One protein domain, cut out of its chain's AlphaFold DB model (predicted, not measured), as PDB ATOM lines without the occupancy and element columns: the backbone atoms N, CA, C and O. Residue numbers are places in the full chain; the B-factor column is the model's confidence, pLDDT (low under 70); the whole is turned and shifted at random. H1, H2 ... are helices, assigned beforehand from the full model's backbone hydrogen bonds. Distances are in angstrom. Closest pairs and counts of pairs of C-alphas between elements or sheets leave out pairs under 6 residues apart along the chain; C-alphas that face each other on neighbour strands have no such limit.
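Overview. This is residues 2 to 18 and 607 to 722 of the 852 residues of an uncharacterized protein of Lachnoclostridium sp. An131 (UniProt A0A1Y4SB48). A cluster of helices is built round H5 in its middle, with H3, H4, H6 and H7 each set at a steep angle to it: H3 and H4 pack on H5, H7 packs on its residues 674 to 678, and H6 only just meets it, at residues 670 to 674. H1 packs on H3 away from H5, and H2 lies at that same end, close to H3. The 133 printed residues include seven named helices, H1 to H7 in chain order, and no named strand; the class is all helix. The whole is compact, with a radius of gyration of the C-alphas of 15.1 A, and spans 43 by 33 by 24 A.

Along the chain. Find C-alpha 2 at (252.258, 188.948, 132.833), where H1 begins; it runs to residue 9. Past the cut, look for H2 at residues 612 to 621. H3, residues 627 to 641, measures 20.8 A from first to last C-alpha. H4 takes residues 651 to 660. H5, residues 667 to 679, begins with C-alpha 667 at (264.184, 204.555, 127.414) and measures 19.0 A. H6, residues 685 to 700, is the longest at 16 residues and 22.8 A. H7, residues 707 to 714, ends with C-alpha 714 at (272.158, 216.955, 111.033).

Arrangement. Start at H5, the hub, which touches four helices. It touches H3 at a steep tilt of 49 degrees, the same way; the closest C-alphas, of Phe 641 and Ala 672, are 5.1 A apart. It touches H4 at 61 degrees, a steep tilt, opposite ways, closest at the C-alphas of Tyr 652 and Tyr 673, 6.6 A. With residues 674 to 678 alone it touches H7, closest at the C-alphas of Ser 678 and Leu 711, 4.6 A. H5 and H6 only just touch, with 3 pairs of C-alphas within 8 A, the closest being Leu 674 and Ala 691 at 6.6 A. H1 touches H3, closest at the C-alphas of Ala 9 and Ala 631, 3.9 A. H2 and H3 are close but not clearly touching, with the C-alphas of His 620 and Ser 629 at 7.4 A. H1 and H2 are apart. The packing is mostly crossed, with no shallow tilt among the six touching pairs. In H1, H2, H3, H4, H6 and H7 every O i to N i+4 pair is within hydrogen-bond range; in H5 it is 8 of 9.

Size, cuts and confidence. Look for the two C-alphas farthest apart, Pro 18 and Gly 716, 45.8 A from each other. Residues 19 to 606 are not printed, and C-alphas 18 and 607 stand 12.7 A apart across this cut. Of the links that are printed whole, none is long. The mean pLDDT of the printed part is 91.9, and no printed residue is under 70.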
ATOM      1  N   ARG A   2     252.460 187.480 132.753       90.12
ATOM      2  CA  ARG A   2     252.258 188.948 132.833       90.12
ATOM      3  C   ARG A   2     253.371 189.764 133.517       90.12
ATOM      4  O   ARG A   2     253.877 190.703 132.923       90.12
ATOM      5  N   ALA A   3     253.817 189.373 134.714       89.62
ATOM      6  CA  ALA A   3     254.870 190.101 135.439       89.62
ATOM      7  C   ALA A   3     256.217 190.191 134.682       89.62
ATOM      8  O   ALA A   3     256.956 191.158 134.848       89.62
ATOM      9  N   LYS A   4     256.553 189.193 133.847       91.00
ATOM     10  CA  LYS A   4     257.755 189.237 132.997       91.00
ATOM     11  C   LYS A   4     257.560 190.215 131.837       91.00
ATOM     12  O   LYS A   4     258.460 190.999 131.569       91.00
ATOM     13  N   LEU A   5     256.379 190.233 131.219       93.88
ATOM     14  CA  LEU A   5     256.038 191.205 130.174       93.88
ATOM     15  C   LEU A   5     256.060 192.642 130.713       93.88
ATOM     16  O   LEU A   5     256.612 193.514 130.060       93.88
ATOM     17  N   GLU A   6     255.548 192.887 131.924       94.50
ATOM     18  CA  GLU A   6     255.628 194.204 132.584       94.50
ATOM     19  C   GLU A   6     257.080 194.647 132.804       94.50
ATOM     20  O   GLU A   6     257.411 195.816 132.605       94.50
ATOM     21  N   ARG A   7     257.978 193.714 133.154       93.81
ATOM     22  CA  ARG A   7     259.420 193.994 133.235       93.81
ATOM     23  C   ARG A   7     260.018 194.318 131.866       93.81
ATOM     24  O   ARG A   7     260.767 195.287 131.781       93.81
ATOM     25  N   ILE A   8     259.678 193.555 130.824       94.50
ATOM     26  CA  ILE A   8     260.145 193.803 129.450       94.50
ATOM     27  C   ILE A   8     259.662 195.173 128.965       94.50
ATOM     28  O   ILE A   8     260.486 195.968 128.535       94.50
ATOM     29  N   ALA A   9     258.374 195.493 129.114       94.12
ATOM     30  CA  ALA A   9     257.801 196.791 128.742       94.12
ATOM     31  C   ALA A   9     258.435 197.971 129.502       94.12
ATOM     32  O   ALA A   9     258.474 199.086 128.995       94.12
ATOM     33  N   ALA A  10     258.954 197.730 130.710       92.56
ATOM     34  CA  ALA A  10     259.706 198.708 131.494       92.56
ATOM     35  C   ALA A  10     261.218 198.742 131.169       92.56
ATOM     36  O   ALA A  10     261.978 199.359 131.914       92.56
ATOM     37  N   GLY A  11     261.678 198.043 130.123       89.94
ATOM     38  CA  GLY A  11     263.087 197.986 129.709       89.94
ATOM     39  C   GLY A  11     263.971 197.071 130.564       89.94
ATOM     40  O   GLY A  11     265.180 197.002 130.367       89.94
ATOM     41  N   LYS A  12     263.395 196.330 131.519       90.50
ATOM     42  CA  LYS A  12     264.121 195.413 132.417       90.50
ATOM     43  C   LYS A  12     264.201 194.015 131.813       90.50
ATOM     44  O   LYS A  12     263.606 193.068 132.337       90.50
ATOM     45  N   ILE A  13     264.930 193.908 130.708       89.38
ATOM     46  CA  ILE A  13     265.123 192.667 129.955       89.38
ATOM     47  C   ILE A  13     266.308 191.886 130.531       89.38
ATOM     48  O   ILE A  13     267.349 192.450 130.862       89.38
ATOM     49  N   GLU A  14     266.139 190.574 130.693       84.25
ATOM     50  CA  GLU A  14     267.220 189.694 131.137       84.25
ATOM     51  C   GLU A  14     268.204 189.488 129.988       84.25
ATOM     52  O   GLU A  14     267.805 189.083 128.897       84.25
ATOM     53  N   PHE A  15     269.480 189.796 130.236       83.25
ATOM     54  CA  PHE A  15     270.518 189.676 129.220       83.25
ATOM     55  C   PHE A  15     270.731 188.199 128.883       83.25
ATOM     56  O   PHE A  15     270.485 187.799 127.748       83.25
ATOM     57  N   ASP A  16     271.066 187.379 129.879       82.75
ATOM     58  CA  ASP A  16     271.275 185.945 129.690       82.75
ATOM     59  C   ASP A  16     270.069 185.122 130.144       82.75
ATOM     60  O   ASP A  16     269.436 185.382 131.182       82.75
ATOM     61  N   ARG A  17     269.751 184.111 129.332       83.50
ATOM     62  CA  ARG A  17     268.675 183.165 129.620       83.50
ATOM     63  C   ARG A  17     269.133 182.157 130.681       83.50
ATOM     64  O   ARG A  17     270.288 181.740 130.637       83.50
ATOM     65  N   PRO A  18     268.238 181.737 131.592       86.12
ATOM     66  CA  PRO A  18     268.532 180.647 132.517       86.12
ATOM     67  C   PRO A  18     268.907 179.367 131.761       86.12
ATOM     68  O   PRO A  18     268.267 179.030 130.762       86.12
ATOM     69  N   GLN A 607     261.926 183.317 123.089       90.50
ATOM     70  CA  GLN A 607     262.119 182.673 121.788       90.50
ATOM     71  C   GLN A 607     261.092 183.213 120.789       90.50
ATOM     72  O   GLN A 607     259.979 182.701 120.687       90.50
ATOM     73  N   LEU A 608     261.474 184.252 120.045       92.38
ATOM     74  CA  LEU A 608     260.664 184.744 118.935       92.38
ATOM     75  C   LEU A 608     260.856 183.865 117.704       92.38
ATOM     76  O   LEU A 608     261.963 183.401 117.423       92.38
ATOM     77  N   ARG A 609     259.765 183.675 116.967       93.19
ATOM     78  CA  ARG A 609     259.751 182.992 115.672       93.19
ATOM     79  C   ARG A 609     259.849 184.019 114.544       93.19
ATOM     80  O   ARG A 609     259.622 185.205 114.764       93.19
ATOM     81  N   GLU A 610     260.174 183.571 113.335       93.19
ATOM     82  CA  GLU A 610     260.342 184.458 112.170       93.19
ATOM     83  C   GLU A 610     259.066 185.249 111.838       93.19
ATOM     84  O   GLU A 610     259.131 186.425 111.494       93.19
ATOM     85  N   SER A 611     257.901 184.629 112.025       95.06
ATOM     86  CA  SER A 611     256.580 185.238 111.829       95.06
ATOM     87  C   SER A 611     256.161 186.216 112.925       95.06
ATOM     88  O   SER A 611     255.124 186.858 112.787       95.06
ATOM     89  N   ALA A 612     256.930 186.364 114.012       96.38
ATOM     90  CA  ALA A 612     256.518 187.167 115.165       96.38
ATOM     91  C   ALA A 612     256.190 188.618 114.787       96.38
ATOM     92  O   ALA A 612     255.254 189.202 115.327       96.38
ATOM     93  N   PHE A 613     256.930 189.195 113.835       96.44
ATOM     94  CA  PHE A 613     256.660 190.552 113.367       96.44
ATOM     95  C   PHE A 613     255.359 190.646 112.566       96.44
ATOM     96  O   PHE A 613     254.613 191.599 112.740       96.44
ATOM     97  N   GLU A 614     255.054 189.644 111.744       95.81
ATOM     98  CA  GLU A 614     253.801 189.593 110.993       95.81
ATOM     99  C   GLU A 614     252.594 189.426 111.926       95.81
ATOM    100  O   GLU A 614     251.636 190.185 111.821       95.81
ATOM    101  N   ILE A 615     252.693 188.521 112.906       96.75
ATOM    102  CA  ILE A 615     251.673 188.329 113.951       96.75
ATOM    103  C   ILE A 615     251.455 189.631 114.734       96.75
ATOM    104  O   ILE A 615     250.325 190.001 115.035       96.75
ATOM    105  N   PHE A 616     252.533 190.355 115.052       96.88
ATOM    106  CA  PHE A 616     252.442 191.660 115.705       96.88
ATOM    107  C   PHE A 616     251.722 192.703 114.841       96.88
ATOM    108  O   PHE A 616     250.909 193.462 115.368       96.88
ATOM    109  N   CYS A 617     252.000 192.749 113.537       94.81
ATOM    110  CA  CYS A 617     251.318 193.657 112.618       94.81
ATOM    111  C   CYS A 617     249.807 193.392 112.574       94.81
ATOM    112  O   CYS A 617     249.035 194.350 112.668       94.81
ATOM    113  N   ASP A 618     249.401 192.123 112.481       94.25
ATOM    114  CA  ASP A 618     247.990 191.722 112.455       94.25
ATOM    115  C   ASP A 618     247.304 192.071 113.795       94.25
ATOM    116  O   ASP A 618     246.336 192.842 113.798       94.25
ATOM    117  N   TYR A 619     247.900 191.683 114.929       95.50
ATOM    118  CA  TYR A 619     247.429 192.032 116.281       95.50
ATOM    119  C   TYR A 619     247.241 193.540 116.473       95.50
ATOM    120  O   TYR A 619     246.207 194.008 116.958       95.50
ATOM    121  N   HIS A 620     248.233 194.337 116.067       92.75
ATOM    122  CA  HIS A 620     248.169 195.788 116.206       92.75
ATOM    123  C   HIS A 620     247.118 196.409 115.277       92.75
ATOM    124  O   HIS A 620     246.448 197.368 115.663       92.75
ATOM    125  N   SER A 621     246.928 195.862 114.071       92.00
ATOM    126  CA  SER A 621     245.907 196.339 113.127       92.00
ATOM    127  C   SER A 621     244.478 196.173 113.659       92.00
ATOM    128  O   SER A 621     243.608 196.987 113.350       92.00
ATOM    129  N   LEU A 622     244.265 195.173 114.518       91.06
ATOM    130  CA  LEU A 622     243.003 194.892 115.202       91.06
ATOM    131  C   LEU A 622     242.816 195.697 116.503       91.06
ATOM    132  O   LEU A 622     241.812 195.523 117.190       91.06
ATOM    133  N   GLY A 623     243.741 196.608 116.829       89.19
ATOM    134  CA  GLY A 623     243.677 197.464 118.018       89.19
ATOM    135  C   GLY A 623     244.526 196.986 119.198       89.19
ATOM    136  O   GLY A 623     244.324 197.446 120.317       89.19
ATOM    137  N   GLY A 624     245.474 196.074 118.976       89.38
ATOM    138  CA  GLY A 624     246.409 195.602 119.996       89.38
ATOM    139  C   GLY A 624     247.457 196.653 120.385       89.38
ATOM    140  O   GLY A 624     248.554 196.694 119.821       89.38
ATOM    141  N   ASP A 625     247.150 197.492 121.372       83.88
ATOM    142  CA  ASP A 625     248.014 198.577 121.878       83.88
ATOM    143  C   ASP A 625     248.427 198.407 123.360       83.88
ATOM    144  O   ASP A 625     249.089 199.258 123.956       83.88
ATOM    145  N   GLY A 626     248.083 197.266 123.965       89.44
ATOM    146  CA  GLY A 626     248.276 196.998 125.387       89.44
ATOM    147  C   GLY A 626     249.701 196.613 125.818       89.44
ATOM    148  O   GLY A 626     250.722 196.929 125.201       89.44
ATOM    149  N   LEU A 627     249.781 195.882 126.937       93.31
ATOM    150  CA  LEU A 627     251.043 195.438 127.544       93.31
ATOM    151  C   LEU A 627     251.914 194.619 126.578       93.31
ATOM    152  O   LEU A 627     253.133 194.792 126.573       93.31
ATOM    153  N   VAL A 628     251.301 193.724 125.796       95.12
ATOM    154  CA  VAL A 628     252.016 192.854 124.853       95.12
ATOM    155  C   VAL A 628     252.674 193.684 123.756       95.12
ATOM    156  O   VAL A 628     253.866 193.503 123.519       95.12
ATOM    157  N   SER A 629     251.955 194.653 123.179       94.31
ATOM    158  CA  SER A 629     252.497 195.568 122.164       94.31
ATOM    159  C   SER A 629     253.713 196.340 122.684       94.31
ATOM    160  O   SER A 629     254.805 196.275 122.110       94.31
ATOM    161  N   ARG A 630     253.580 196.978 123.853       94.69
ATOM    162  CA  ARG A 630     254.674 197.730 124.489       94.69
ATOM    163  C   ARG A 630     255.878 196.848 124.810       94.69
ATOM    164  O   ARG A 630     257.018 197.245 124.563       94.69
ATOM    165  N   ALA A 631     255.650 195.651 125.352       95.88
ATOM    166  CA  ALA A 631     256.716 194.695 125.640       95.88
ATOM    167  C   ALA A 631     257.413 194.221 124.355       95.88
ATOM    168  O   ALA A 631     258.639 194.129 124.331       95.88
ATOM    169  N   TYR A 632     256.655 193.979 123.285       96.38
ATOM    170  CA  TYR A 632     257.181 193.548 121.995       96.38
ATOM    171  C   TYR A 632     258.065 194.616 121.343       96.38
ATOM    172  O   TYR A 632     259.220 194.344 121.018       96.38
ATOM    173  N   LEU A 633     257.577 195.858 121.248       95.75
ATOM    174  CA  LEU A 633     258.359 196.986 120.726       95.75
ATOM    175  C   LEU A 633     259.619 197.242 121.563       95.75
ATOM    176  O   LEU A 633     260.692 197.478 121.009       95.75
ATOM    177  N   THR A 634     259.515 197.131 122.892       96.00
ATOM    178  CA  THR A 634     260.671 197.275 123.792       96.00
ATOM    179  C   THR A 634     261.696 196.166 123.595       96.00
ATOM    180  O   THR A 634     262.900 196.426 123.597       96.00
ATOM    181  N   TRP A 635     261.240 194.932 123.374       95.50
ATOM    182  CA  TRP A 635     262.119 193.817 123.055       95.50
ATOM    183  C   TRP A 635     262.854 194.032 121.728       95.50
ATOM    184  O   TRP A 635     264.072 193.875 121.688       95.50
ATOM    185  N   LEU A 636     262.152 194.435 120.662       95.81
ATOM    186  CA  LEU A 636     262.775 194.724 119.364       95.81
ATOM    187  C   LEU A 636     263.801 195.861 119.462       95.81
ATOM    188  O   LEU A 636     264.921 195.717 118.971       95.81
ATOM    189  N   ALA A 637     263.460 196.948 120.159       95.88
ATOM    190  CA  ALA A 637     264.380 198.057 120.405       95.88
ATOM    191  C   ALA A 637     265.633 197.609 121.171       95.88
ATOM    192  O   ALA A 637     266.743 198.009 120.830       95.88
ATOM    193  N   PHE A 638     265.479 196.748 122.179       95.06
ATOM    194  CA  PHE A 638     266.605 196.176 122.914       95.06
ATOM    195  C   PHE A 638     267.492 195.291 122.029       95.06
ATOM    196  O   PHE A 638     268.719 195.408 122.084       95.06
ATOM    197  N   GLN A 639     266.905 194.433 121.191       93.62
ATOM    198  CA  GLN A 639     267.676 193.593 120.269       93.62
ATOM    199  C   GLN A 639     268.510 194.443 119.295       93.62
ATOM    200  O   GLN A 639     269.705 194.193 119.144       93.62
ATOM    201  N   ASP A 640     267.940 195.505 118.728       94.75
ATOM    202  CA  ASP A 640     268.654 196.386 117.794       94.75
ATOM    203  C   ASP A 640     269.693 197.282 118.476       94.75
ATOM    204  O   ASP A 640     270.869 197.329 118.094       94.75
ATOM    205  N   PHE A 641     269.278 197.995 119.520       94.88
ATOM    206  CA  PHE A 641     270.104 199.021 120.141       94.88
ATOM    207  C   PHE A 641     271.206 198.428 121.025       94.88
ATOM    208  O   PHE A 641     272.362 198.865 120.957       94.88
ATOM    209  N   VAL A 642     270.857 197.416 121.826       93.75
ATOM    210  CA  VAL A 642     271.744 196.818 122.832       93.75
ATOM    211  C   VAL A 642     272.458 195.580 122.296       93.75
ATOM    212  O   VAL A 642     273.661 195.456 122.499       93.75
ATOM    213  N   ARG A 643     271.763 194.665 121.606       91.06
ATOM    214  CA  ARG A 643     272.377 193.425 121.084       91.06
ATOM    215  C   ARG A 643     272.946 193.563 119.667       91.06
ATOM    216  O   ARG A 643     273.715 192.699 119.256       91.06
ATOM    217  N   GLY A 644     272.619 194.637 118.945       90.44
ATOM    218  CA  GLY A 644     273.075 194.854 117.568       90.44
ATOM    219  C   GLY A 644     272.401 193.943 116.535       90.44
ATOM    220  O   GLY A 644     272.915 193.805 115.428       90.44
ATOM    221  N   VAL A 645     271.281 193.308 116.892       92.38
ATOM    222  CA  VAL A 645     270.480 192.469 115.994       92.38
ATOM    223  C   VAL A 645     269.444 193.360 115.307       92.38
ATOM    224  O   VAL A 645     268.575 193.877 116.004       92.38
ATOM    225  N   PRO A 646     269.508 193.552 113.978       92.31
ATOM    226  CA  PRO A 646     268.664 194.523 113.290       92.31
ATOM    227  C   PRO A 646     267.176 194.227 113.493       92.31
ATOM    228  O   PRO A 646     266.737 193.083 113.350       92.31
ATOM    229  N   ALA A 647     266.402 195.265 113.806       93.19
ATOM    230  CA  ALA A 647     264.951 195.147 113.897       93.19
ATOM    231  C   ALA A 647     264.314 194.865 112.514       93.19
ATOM    232  O   ALA A 647     264.834 195.331 111.496       93.19
ATOM    233  N   PRO A 648     263.172 194.148 112.456       94.75
ATOM    234  CA  PRO A 648     262.416 193.954 111.218       94.75
ATOM    235  C   PRO A 648     262.034 195.276 110.536       94.75
ATOM    236  O   PRO A 648     261.772 196.284 111.204       94.75
ATOM    237  N   GLU A 649     261.959 195.268 109.204       91.06
ATOM    238  CA  GLU A 649     261.553 196.440 108.421       91.06
ATOM    239  C   GLU A 649     260.144 196.910 108.824       91.06
ATOM    240  O   GLU A 649     259.248 196.103 109.038       91.06
ATOM    241  N   GLY A 650     259.953 198.223 108.982       91.00
ATOM    242  CA  GLY A 650     258.695 198.808 109.462       91.00
ATOM    243  C   GLY A 650     258.573 198.928 110.990       91.00
ATOM    244  O   GLY A 650     257.765 199.724 111.462       91.00
ATOM    245  N   THR A 651     259.415 198.254 111.789       94.31
ATOM    246  CA  THR A 651     259.376 198.337 113.273       94.31
ATOM    247  C   THR A 651     259.385 199.781 113.784       94.31
ATOM    248  O   THR A 651     258.620 200.149 114.677       94.31
ATOM    249  N   TYR A 652     260.234 200.628 113.196       94.12
ATOM    250  CA  TYR A 652     260.386 202.015 113.629       94.12
ATOM    251  C   TYR A 652     259.176 202.903 113.310       94.12
ATOM    252  O   TYR A 652     259.015 203.937 113.951       94.12
ATOM    253  N   GLU A 653     258.298 202.507 112.385       92.94
ATOM    254  CA  GLU A 653     257.035 203.216 112.134       92.94
ATOM    255  C   GLU A 653     256.050 203.015 113.292       92.94
ATOM    256  O   GLU A 653     255.380 203.960 113.710       92.94
ATOM    257  N   TYR A 654     256.002 201.804 113.855       93.31
ATOM    258  CA  TYR A 654     255.201 201.504 115.045       93.31
ATOM    259  C   TYR A 654     255.773 202.186 116.292       93.31
ATOM    260  O   TYR A 654     255.022 202.804 117.042       93.31
ATOM    261  N   LEU A 655     257.101 202.170 116.473       93.25
ATOM    262  CA  LEU A 655     257.758 202.937 117.540       93.25
ATOM    263  C   LEU A 655     257.475 204.441 117.423       93.25
ATOM    264  O   LEU A 655     257.168 205.080 118.424       93.25
ATOM    265  N   GLU A 656     257.542 205.020 116.220       92.56
ATOM    266  CA  GLU A 656     257.269 206.446 116.006       92.56
ATOM    267  C   GLU A 656     255.828 206.823 116.396       92.56
ATOM    268  O   GLU A 656     255.620 207.881 117.003       92.56
ATOM    269  N   LYS A 657     254.847 205.956 116.104       91.00
ATOM    270  CA  LYS A 657     253.444 206.121 116.528       91.00
ATOM    271  C   LYS A 657     253.285 205.993 118.044       91.00
ATOM    272  O   LYS A 657     252.732 206.898 118.660       91.00
ATOM    273  N   ALA A 658     253.842 204.946 118.646       90.88
ATOM    274  CA  ALA A 658     253.766 204.712 120.088       90.88
ATOM    275  C   ALA A 658     254.439 205.838 120.904       90.88
ATOM    276  O   ALA A 658     253.923 206.279 121.932       90.88
ATOM    277  N   ILE A 659     255.558 206.385 120.410       90.44
ATOM    278  CA  ILE A 659     256.195 207.582 120.984       90.44
ATOM    279  C   ILE A 659     255.294 208.815 120.806       90.44
ATOM    280  O   ILE A 659     255.204 209.636 121.715       90.44
ATOM    281  N   ALA A 660     254.623 208.967 119.657       87.88
ATOM    282  CA  ALA A 660     253.710 210.089 119.412       87.88
ATOM    283  C   ALA A 660     252.513 210.112 120.368       87.88
ATOM    284  O   ALA A 660     252.019 211.192 120.684       87.88
ATOM    285  N   TRP A 661     252.044 208.938 120.783       85.00
ATOM    286  CA  TRP A 661     250.913 208.766 121.692       85.00
ATOM    287  C   TRP A 661     251.323 208.679 123.169       85.00
ATOM    288  O   TRP A 661     250.477 208.419 124.017       85.00
ATOM    289  N   GLU A 662     252.599 208.936 123.483       77.12
ATOM    290  CA  GLU A 662     253.139 208.942 124.849       77.12
ATOM    291  C   GLU A 662     252.852 207.640 125.625       77.12
ATOM    292  O   GLU A 662     252.566 207.656 126.823       77.12
ATOM    293  N   GLU A 663     252.975 206.480 124.968       76.81
ATOM    294  CA  GLU A 663     252.627 205.157 125.526       76.81
ATOM    295  C   GLU A 663     253.544 204.651 126.671       76.81
ATOM    296  O   GLU A 663     253.622 203.449 126.943       76.81
ATOM    297  N   ASN A 664     254.242 205.538 127.390       81.94
ATOM    298  CA  ASN A 664     255.173 205.209 128.479       81.94
ATOM    299  C   ASN A 664     256.113 204.047 128.102       81.94
ATOM    300  O   ASN A 664     256.198 203.032 128.806       81.94
ATOM    301  N   LEU A 665     256.762 204.164 126.943       89.19
ATOM    302  CA  LEU A 665     257.780 203.219 126.491       89.19
ATOM    303  C   LEU A 665     259.056 203.353 127.331       89.19
ATOM    304  O   LEU A 665     259.352 204.418 127.871       89.19
ATOM    305  N   ALA A 666     259.826 202.270 127.421       92.88
ATOM    306  CA  ALA A 666     261.133 202.293 128.066       92.88
ATOM    307  C   ALA A 666     262.141 203.170 127.300       92.88
ATOM    308  O   ALA A 666     262.039 203.331 126.082       92.88
ATOM    309  N   ASP A 667     263.160 203.676 128.000       92.94
ATOM    310  CA  ASP A 667     264.184 204.555 127.414       92.94
ATOM    311  C   ASP A 667     264.894 203.913 126.209       92.94
ATOM    312  O   ASP A 667     265.128 204.582 125.202       92.94
ATOM    313  N   VAL A 668     265.145 202.596 126.254       94.88
ATOM    314  CA  VAL A 668     265.727 201.831 125.139       94.88
ATOM    315  C   VAL A 668     264.962 202.011 123.822       94.88
ATOM    316  O   VAL A 668     265.589 202.100 122.771       94.88
ATOM    317  N   CYS A 669     263.630 202.152 123.856       95.62
ATOM    318  CA  CYS A 669     262.812 202.420 122.669       95.62
ATOM    319  C   CYS A 669     263.142 203.780 122.060       95.62
ATOM    320  O   CYS A 669     263.318 203.904 120.848       95.62
ATOM    321  N   GLY A 670     263.242 204.808 122.908       94.88
ATOM    322  CA  GLY A 670     263.575 206.153 122.463       94.88
ATOM    323  C   GLY A 670     265.008 206.249 121.946       94.88
ATOM    324  O   GLY A 670     265.242 206.887 120.923       94.88
ATOM    325  N   LEU A 671     265.957 205.580 122.602       95.19
ATOM    326  CA  LEU A 671     267.353 205.525 122.160       95.19
ATOM    327  C   LEU A 671     267.508 204.774 120.831       95.19
ATOM    328  O   LEU A 671     268.192 205.274 119.937       95.19
ATOM    329  N   ALA A 672     266.834 203.630 120.667       96.06
ATOM    330  CA  ALA A 672     266.802 202.881 119.410       96.06
ATOM    331  C   ALA A 672     266.224 203.732 118.271       96.06
ATOM    332  O   ALA A 672     266.828 203.841 117.207       96.06
ATOM    333  N   TYR A 673     265.097 204.406 118.522       96.00
ATOM    334  CA  TYR A 673     264.475 205.306 117.553       96.00
ATOM    335  C   TYR A 673     265.408 206.456 117.142       96.00
ATOM    336  O   TYR A 673     265.579 206.716 115.954       96.00
ATOM    337  N   LEU A 674     266.080 207.119 118.092       95.69
ATOM    338  CA  LEU A 674     267.043 208.180 117.769       95.69
ATOM    339  C   LEU A 674     268.259 207.648 116.994       95.69
ATOM    340  O   LEU A 674     268.745 208.324 116.083       95.69
ATOM    341  N   LYS A 675     268.744 206.443 117.317       95.06
ATOM    342  CA  LYS A 675     269.818 205.783 116.563       95.06
ATOM    343  C   LYS A 675     269.388 205.519 115.122       95.06
ATOM    344  O   LYS A 675     270.145 205.854 114.215       95.06
ATOM    345  N   ASP A 676     268.178 205.018 114.894       94.94
ATOM    346  CA  ASP A 676     267.631 204.836 113.545       94.94
ATOM    347  C   ASP A 676     267.556 206.169 112.779       94.94
ATOM    348  O   ASP A 676     268.106 206.297 111.680       94.94
ATOM    349  N   LEU A 677     267.003 207.222 113.398       94.56
ATOM    350  CA  LEU A 677     266.963 208.559 112.793       94.56
ATOM    351  C   LEU A 677     268.355 209.088 112.420       94.56
ATOM    352  O   LEU A 677     268.484 209.759 111.392       94.56
ATOM    353  N   SER A 678     269.394 208.779 113.206       93.69
ATOM    354  CA  SER A 678     270.772 209.210 112.931       93.69
ATOM    355  C   SER A 678     271.310 208.672 111.599       93.69
ATOM    356  O   SER A 678     272.039 209.391 110.914       93.69
ATOM    357  N   VAL A 679     270.859 207.483 111.180       91.44
ATOM    358  CA  VAL A 679     271.316 206.783 109.968       91.44
ATOM    359  C   VAL A 679     270.408 207.045 108.753       91.44
ATOM    360  O   VAL A 679     270.859 206.952 107.609       91.44
ATOM    361  N   ARG A 680     269.135 207.422 108.954       89.75
ATOM    362  CA  ARG A 680     268.198 207.731 107.850       89.75
ATOM    363  C   ARG A 680     268.718 208.844 106.944       89.75
ATOM    364  O   ARG A 680     269.189 209.859 107.430       89.75
ATOM    365  N   LYS A 681     268.513 208.751 105.625       86.38
ATOM    366  CA  LYS A 681     268.963 209.788 104.667       86.38
ATOM    367  C   LYS A 681     268.264 211.142 104.853       86.38
ATOM    368  O   LYS A 681     268.914 212.185 104.857       86.38
ATOM    369  N   HIS A 682     266.948 211.130 105.054       87.75
ATOM    370  CA  HIS A 682     266.133 212.336 105.203       87.75
ATOM    371  C   HIS A 682     265.260 212.243 106.455       87.75
ATOM    372  O   HIS A 682     264.753 211.172 106.774       87.75
ATOM    373  N   LEU A 683     265.099 213.374 107.145       90.50
ATOM    374  CA  LEU A 683     264.222 213.527 108.305       90.50
ATOM    375  C   LEU A 683     263.117 214.510 107.938       90.50
ATOM    376  O   LEU A 683     263.412 215.587 107.411       90.50
ATOM    377  N   ASN A 684     261.867 214.148 108.217       91.31
ATOM    378  CA  ASN A 684     260.757 215.088 108.092       91.31
ATOM    379  C   ASN A 684     260.748 216.083 109.274       91.31
ATOM    380  O   ASN A 684     261.453 215.900 110.269       91.31
ATOM    381  N   GLU A 685     259.959 217.153 109.168       90.56
ATOM    382  CA  GLU A 685     259.939 218.215 110.186       90.56
ATOM    383  C   GLU A 685     259.457 217.714 111.558       90.56
ATOM    384  O   GLU A 685     260.035 218.059 112.587       90.56
ATOM    385  N   HIS A 686     258.458 216.827 111.584       90.50
ATOM    386  CA  HIS A 686     257.965 216.227 112.825       90.50
ATOM    387  C   HIS A 686     259.035 215.377 113.526       90.50
ATOM    388  O   HIS A 686     259.218 215.487 114.739       90.50
ATOM    389  N   GLN A 687     259.778 214.573 112.764       92.88
ATOM    390  CA  GLN A 687     260.893 213.761 113.245       92.88
ATOM    391  C   GLN A 687     262.018 214.637 113.783       92.88
ATOM    392  O   GLN A 687     262.570 214.314 114.829       92.88
ATOM    393  N   ARG A 688     262.332 215.759 113.120       92.25
ATOM    394  CA  ARG A 688     263.338 216.721 113.598       92.25
ATOM    395  C   ARG A 688     262.951 217.327 114.940       92.25
ATOM    396  O   ARG A 688     263.724 217.213 115.885       92.25
ATOM    397  N   ILE A 689     261.750 217.899 115.042       91.75
ATOM    398  CA  ILE A 689     261.255 218.524 116.280       91.75
ATOM    399  C   ILE A 689     261.270 217.515 117.431       91.75
ATOM    400  O   ILE A 689     261.754 217.810 118.524       91.75
ATOM    401  N   ARG A 690     260.779 216.299 117.179       91.56
ATOM    402  CA  ARG A 690     260.744 215.242 118.190       91.56
ATOM    403  C   ARG A 690     262.142 214.771 118.584       91.56
ATOM    404  O   ARG A 690     262.412 214.615 119.771       91.56
ATOM    405  N   ALA A 691     263.035 214.573 117.615       94.12
ATOM    406  CA  ALA A 691     264.415 214.189 117.882       94.12
ATOM    407  C   ALA A 691     265.131 215.245 118.733       94.12
ATOM    408  O   ALA A 691     265.796 214.882 119.698       94.12
ATOM    409  N   GLU A 692     264.950 216.536 118.437       92.88
ATOM    410  CA  GLU A 692     265.511 217.631 119.240       92.88
ATOM    411  C   GLU A 692     265.025 217.594 120.694       92.88
ATOM    412  O   GLU A 692     265.835 217.720 121.616       92.88
ATOM    413  N   GLN A 693     263.720 217.396 120.909       91.69
ATOM    414  CA  GLN A 693     263.131 217.304 122.249       91.69
ATOM    415  C   GLN A 693     263.697 216.109 123.027       91.69
ATOM    416  O   GLN A 693     264.238 216.280 124.119       91.69
ATOM    417  N   MET A 694     263.648 214.912 122.434       94.44
ATOM    418  CA  MET A 694     264.125 213.683 123.075       94.44
ATOM    419  C   MET A 694     265.631 213.727 123.358       94.44
ATOM    420  O   MET A 694     266.065 213.344 124.445       94.44
ATOM    421  N   LEU A 695     266.445 214.224 122.419       94.44
ATOM    422  CA  LEU A 695     267.885 214.408 122.633       94.44
ATOM    423  C   LEU A 695     268.153 215.369 123.791       94.44
ATOM    424  O   LEU A 695     268.988 215.073 124.644       94.44
ATOM    425  N   GLY A 696     267.434 216.493 123.854       91.56
ATOM    426  CA  GLY A 696     267.541 217.439 124.962       91.56
ATOM    427  C   GLY A 696     267.268 216.782 126.317       91.56
ATOM    428  O   GLY A 696     267.989 217.030 127.286       91.56
ATOM    429  N   ASP A 697     266.274 215.901 126.389       93.12
ATOM    430  CA  ASP A 697     265.916 215.171 127.607       93.12
ATOM    431  C   ASP A 697     266.994 214.160 128.013       93.12
ATOM    432  O   ASP A 697     267.462 214.183 129.158       93.12
ATOM    433  N   TYR A 698     267.457 213.323 127.080       94.75
ATOM    434  CA  TYR A 698     268.502 212.331 127.349       94.75
ATOM    435  C   TYR A 698     269.846 212.976 127.710       94.75
ATOM    436  O   TYR A 698     270.488 212.564 128.679       94.75
ATOM    437  N   ILE A 699     270.240 214.055 127.026       92.19
ATOM    438  CA  ILE A 699     271.472 214.798 127.332       92.19
ATOM    439  C   ILE A 699     271.409 215.408 128.740       92.19
ATOM    440  O   ILE A 699     272.398 215.326 129.478       92.19
ATOM    441  N   ARG A 700     270.257 215.968 129.150       92.94
ATOM    442  CA  ARG A 700     270.039 216.476 130.521       92.94
ATOM    443  C   ARG A 700     270.140 215.367 131.568       92.94
ATOM    444  O   ARG A 700     270.710 215.591 132.635       92.94
ATOM    445  N   ARG A 701     269.654 214.165 131.245       93.75
ATOM    446  CA  ARG A 701     269.763 212.949 132.073       93.75
ATOM    447  C   ARG A 701     271.150 212.289 132.026       93.75
ATOM    448  O   ARG A 701     271.343 211.268 132.676       93.75
ATOM    449  N   ARG A 702     272.119 212.877 131.308       90.44
ATOM    450  CA  ARG A 702     273.476 212.341 131.064       90.44
ATOM    451  C   ARG A 702     273.508 211.011 130.297       90.44
ATOM    452  O   ARG A 702     274.527 210.333 130.311       90.44
ATOM    453  N   MET A 703     272.436 210.668 129.587       94.00
ATOM    454  CA  MET A 703     272.364 209.510 128.695       94.00
ATOM    455  C   MET A 703     272.870 209.908 127.305       94.00
ATOM    456  O   MET A 703     272.090 210.299 126.441       94.00
ATOM    457  N   ARG A 704     274.193 209.897 127.117       94.56
ATOM    458  CA  ARG A 704     274.860 210.339 125.883       94.56
ATOM    459  C   ARG A 704     275.560 209.165 125.215       94.56
ATOM    460  O   ARG A 704     276.263 208.416 125.886       94.56
ATOM    461  N   PHE A 705     275.391 209.058 123.906       95.19
ATOM    462  CA  PHE A 705     275.929 207.979 123.081       95.19
ATOM    463  C   PHE A 705     276.535 208.561 121.801       95.19
ATOM    464  O   PHE A 705     276.111 209.624 121.340       95.19
ATOM    465  N   GLY A 706     277.483 207.854 121.192       93.12
ATOM    466  CA  GLY A 706     278.232 208.310 120.021       93.12
ATOM    467  C   GLY A 706     277.347 208.642 118.820       93.12
ATOM    468  O   GLY A 706     277.550 209.673 118.183       93.12
ATOM    469  N   PHE A 707     276.297 207.848 118.568       94.44
ATOM    470  CA  PHE A 707     275.361 208.088 117.455       94.44
ATOM    471  C   PHE A 707     274.661 209.460 117.537       94.44
ATOM    472  O   PHE A 707     274.193 209.993 116.529       94.44
ATOM    473  N   MET A 708     274.577 210.047 118.739       95.69
ATOM    474  CA  MET A 708     273.938 211.344 118.942       95.69
ATOM    475  C   MET A 708     274.736 212.485 118.305       95.69
ATOM    476  O   MET A 708     274.110 213.470 117.923       95.69
ATOM    477  N   LYS A 709     276.065 212.362 118.133       91.75
ATOM    478  CA  LYS A 709     276.878 213.376 117.427       91.75
ATOM    479  C   LYS A 709     276.391 213.556 115.992       91.75
ATOM    480  O   LYS A 709     275.958 214.645 115.622       91.75
ATOM    481  N   THR A 710     276.312 212.452 115.250       92.00
ATOM    482  CA  THR A 710     275.829 212.427 113.864       92.00
ATOM    483  C   THR A 710     274.413 212.989 113.740       92.00
ATOM    484  O   THR A 710     274.098 213.715 112.799       92.00
ATOM    485  N   LEU A 711     273.531 212.685 114.698       93.62
ATOM    486  CA  LEU A 711     272.172 213.226 114.675       93.62
ATOM    487  C   LEU A 711     272.141 214.733 114.983       93.62
ATOM    488  O   LEU A 711     271.425 215.474 114.313       93.62
ATOM    489  N   LEU A 712     272.926 215.204 115.954       92.38
ATOM    490  CA  LEU A 712     273.014 216.619 116.329       92.38
ATOM    491  C   LEU A 712     273.609 217.493 115.223       92.38
ATOM    492  O   LEU A 712     273.110 218.595 114.994       92.38
ATOM    493  N   GLU A 713     274.623 217.006 114.509       88.69
ATOM    494  CA  GLU A 713     275.177 217.658 113.313       88.69
ATOM    495  C   GLU A 713     274.082 217.903 112.270       88.69
ATOM    496  O   GLU A 713     273.899 219.022 111.788       88.69
ATOM    497  N   ARG A 714     273.267 216.880 111.996       88.94
ATOM    498  CA  ARG A 714     272.158 216.955 111.033       88.94
ATOM    499  C   ARG A 714     271.012 217.864 111.481       88.94
ATOM    500  O   ARG A 714     270.272 218.360 110.630       88.94
ATOM    501  N   LEU A 715     270.863 218.074 112.788       89.88
ATOM    502  CA  LEU A 715     269.911 219.016 113.387       89.88
ATOM    503  C   LEU A 715     270.492 220.437 113.526       89.88
ATOM    504  O   LEU A 715     269.812 221.327 114.025       89.88
ATOM    505  N   GLY A 716     271.735 220.680 113.090       87.69
ATOM    506  CA  GLY A 716     272.377 221.995 113.180       87.69
ATOM    507  C   GLY A 716     272.795 222.387 114.600       87.69
ATOM    508  O   GLY A 716     272.953 223.572 114.897       87.69
ATOM    509  N   ARG A 717     272.972 221.407 115.496       88.75
ATOM    510  CA  ARG A 717     273.408 221.609 116.887       88.75
ATOM    511  C   ARG A 717     274.650 220.785 117.276       88.75
ATOM    512  O   ARG A 717     274.671 220.240 118.383       88.75
ATOM    513  N   PRO A 718     275.695 220.694 116.425       86.31
ATOM    514  CA  PRO A 718     276.882 219.883 116.722       86.31
ATOM    515  C   PRO A 718     277.575 220.309 118.023       86.31
ATOM    516  O   PRO A 718     278.029 219.461 118.785       86.31
ATOM    517  N   TYR A 719     277.539 221.608 118.348       85.12
ATOM    518  CA  TYR A 719     278.150 222.221 119.536       85.12
ATOM    519  C   TYR A 719     277.754 221.599 120.889       85.12
ATOM    520  O   TYR A 719     278.394 221.890 121.895       85.12
ATOM    521  N   LEU A 720     276.690 220.787 120.956       86.94
ATOM    522  CA  LEU A 720     276.266 220.124 122.194       86.94
ATOM    523  C   LEU A 720     277.151 218.932 122.589       86.94
ATOM    524  O   LEU A 720     277.237 218.648 123.782       86.94
ATOM    525  N   LEU A 721     277.758 218.230 121.622       89.25
ATOM    526  CA  LEU A 721     278.625 217.057 121.845       89.25
ATOM    527  C   LEU A 721     279.874 217.049 120.939       89.25
ATOM    528  O   LEU A 721     280.542 216.023 120.826       89.25
ATOM    529  N   GLU A 722     280.178 218.172 120.283       87.38
ATOM    530  CA  GLU A 722     281.343 218.353 119.406       87.38
ATOM    531  C   GLU A 722     282.649 217.954 120.109       87.38
ATOM    532  O   GLU A 722     283.450 217.212 119.552       87.38
TER     533      GLU A 722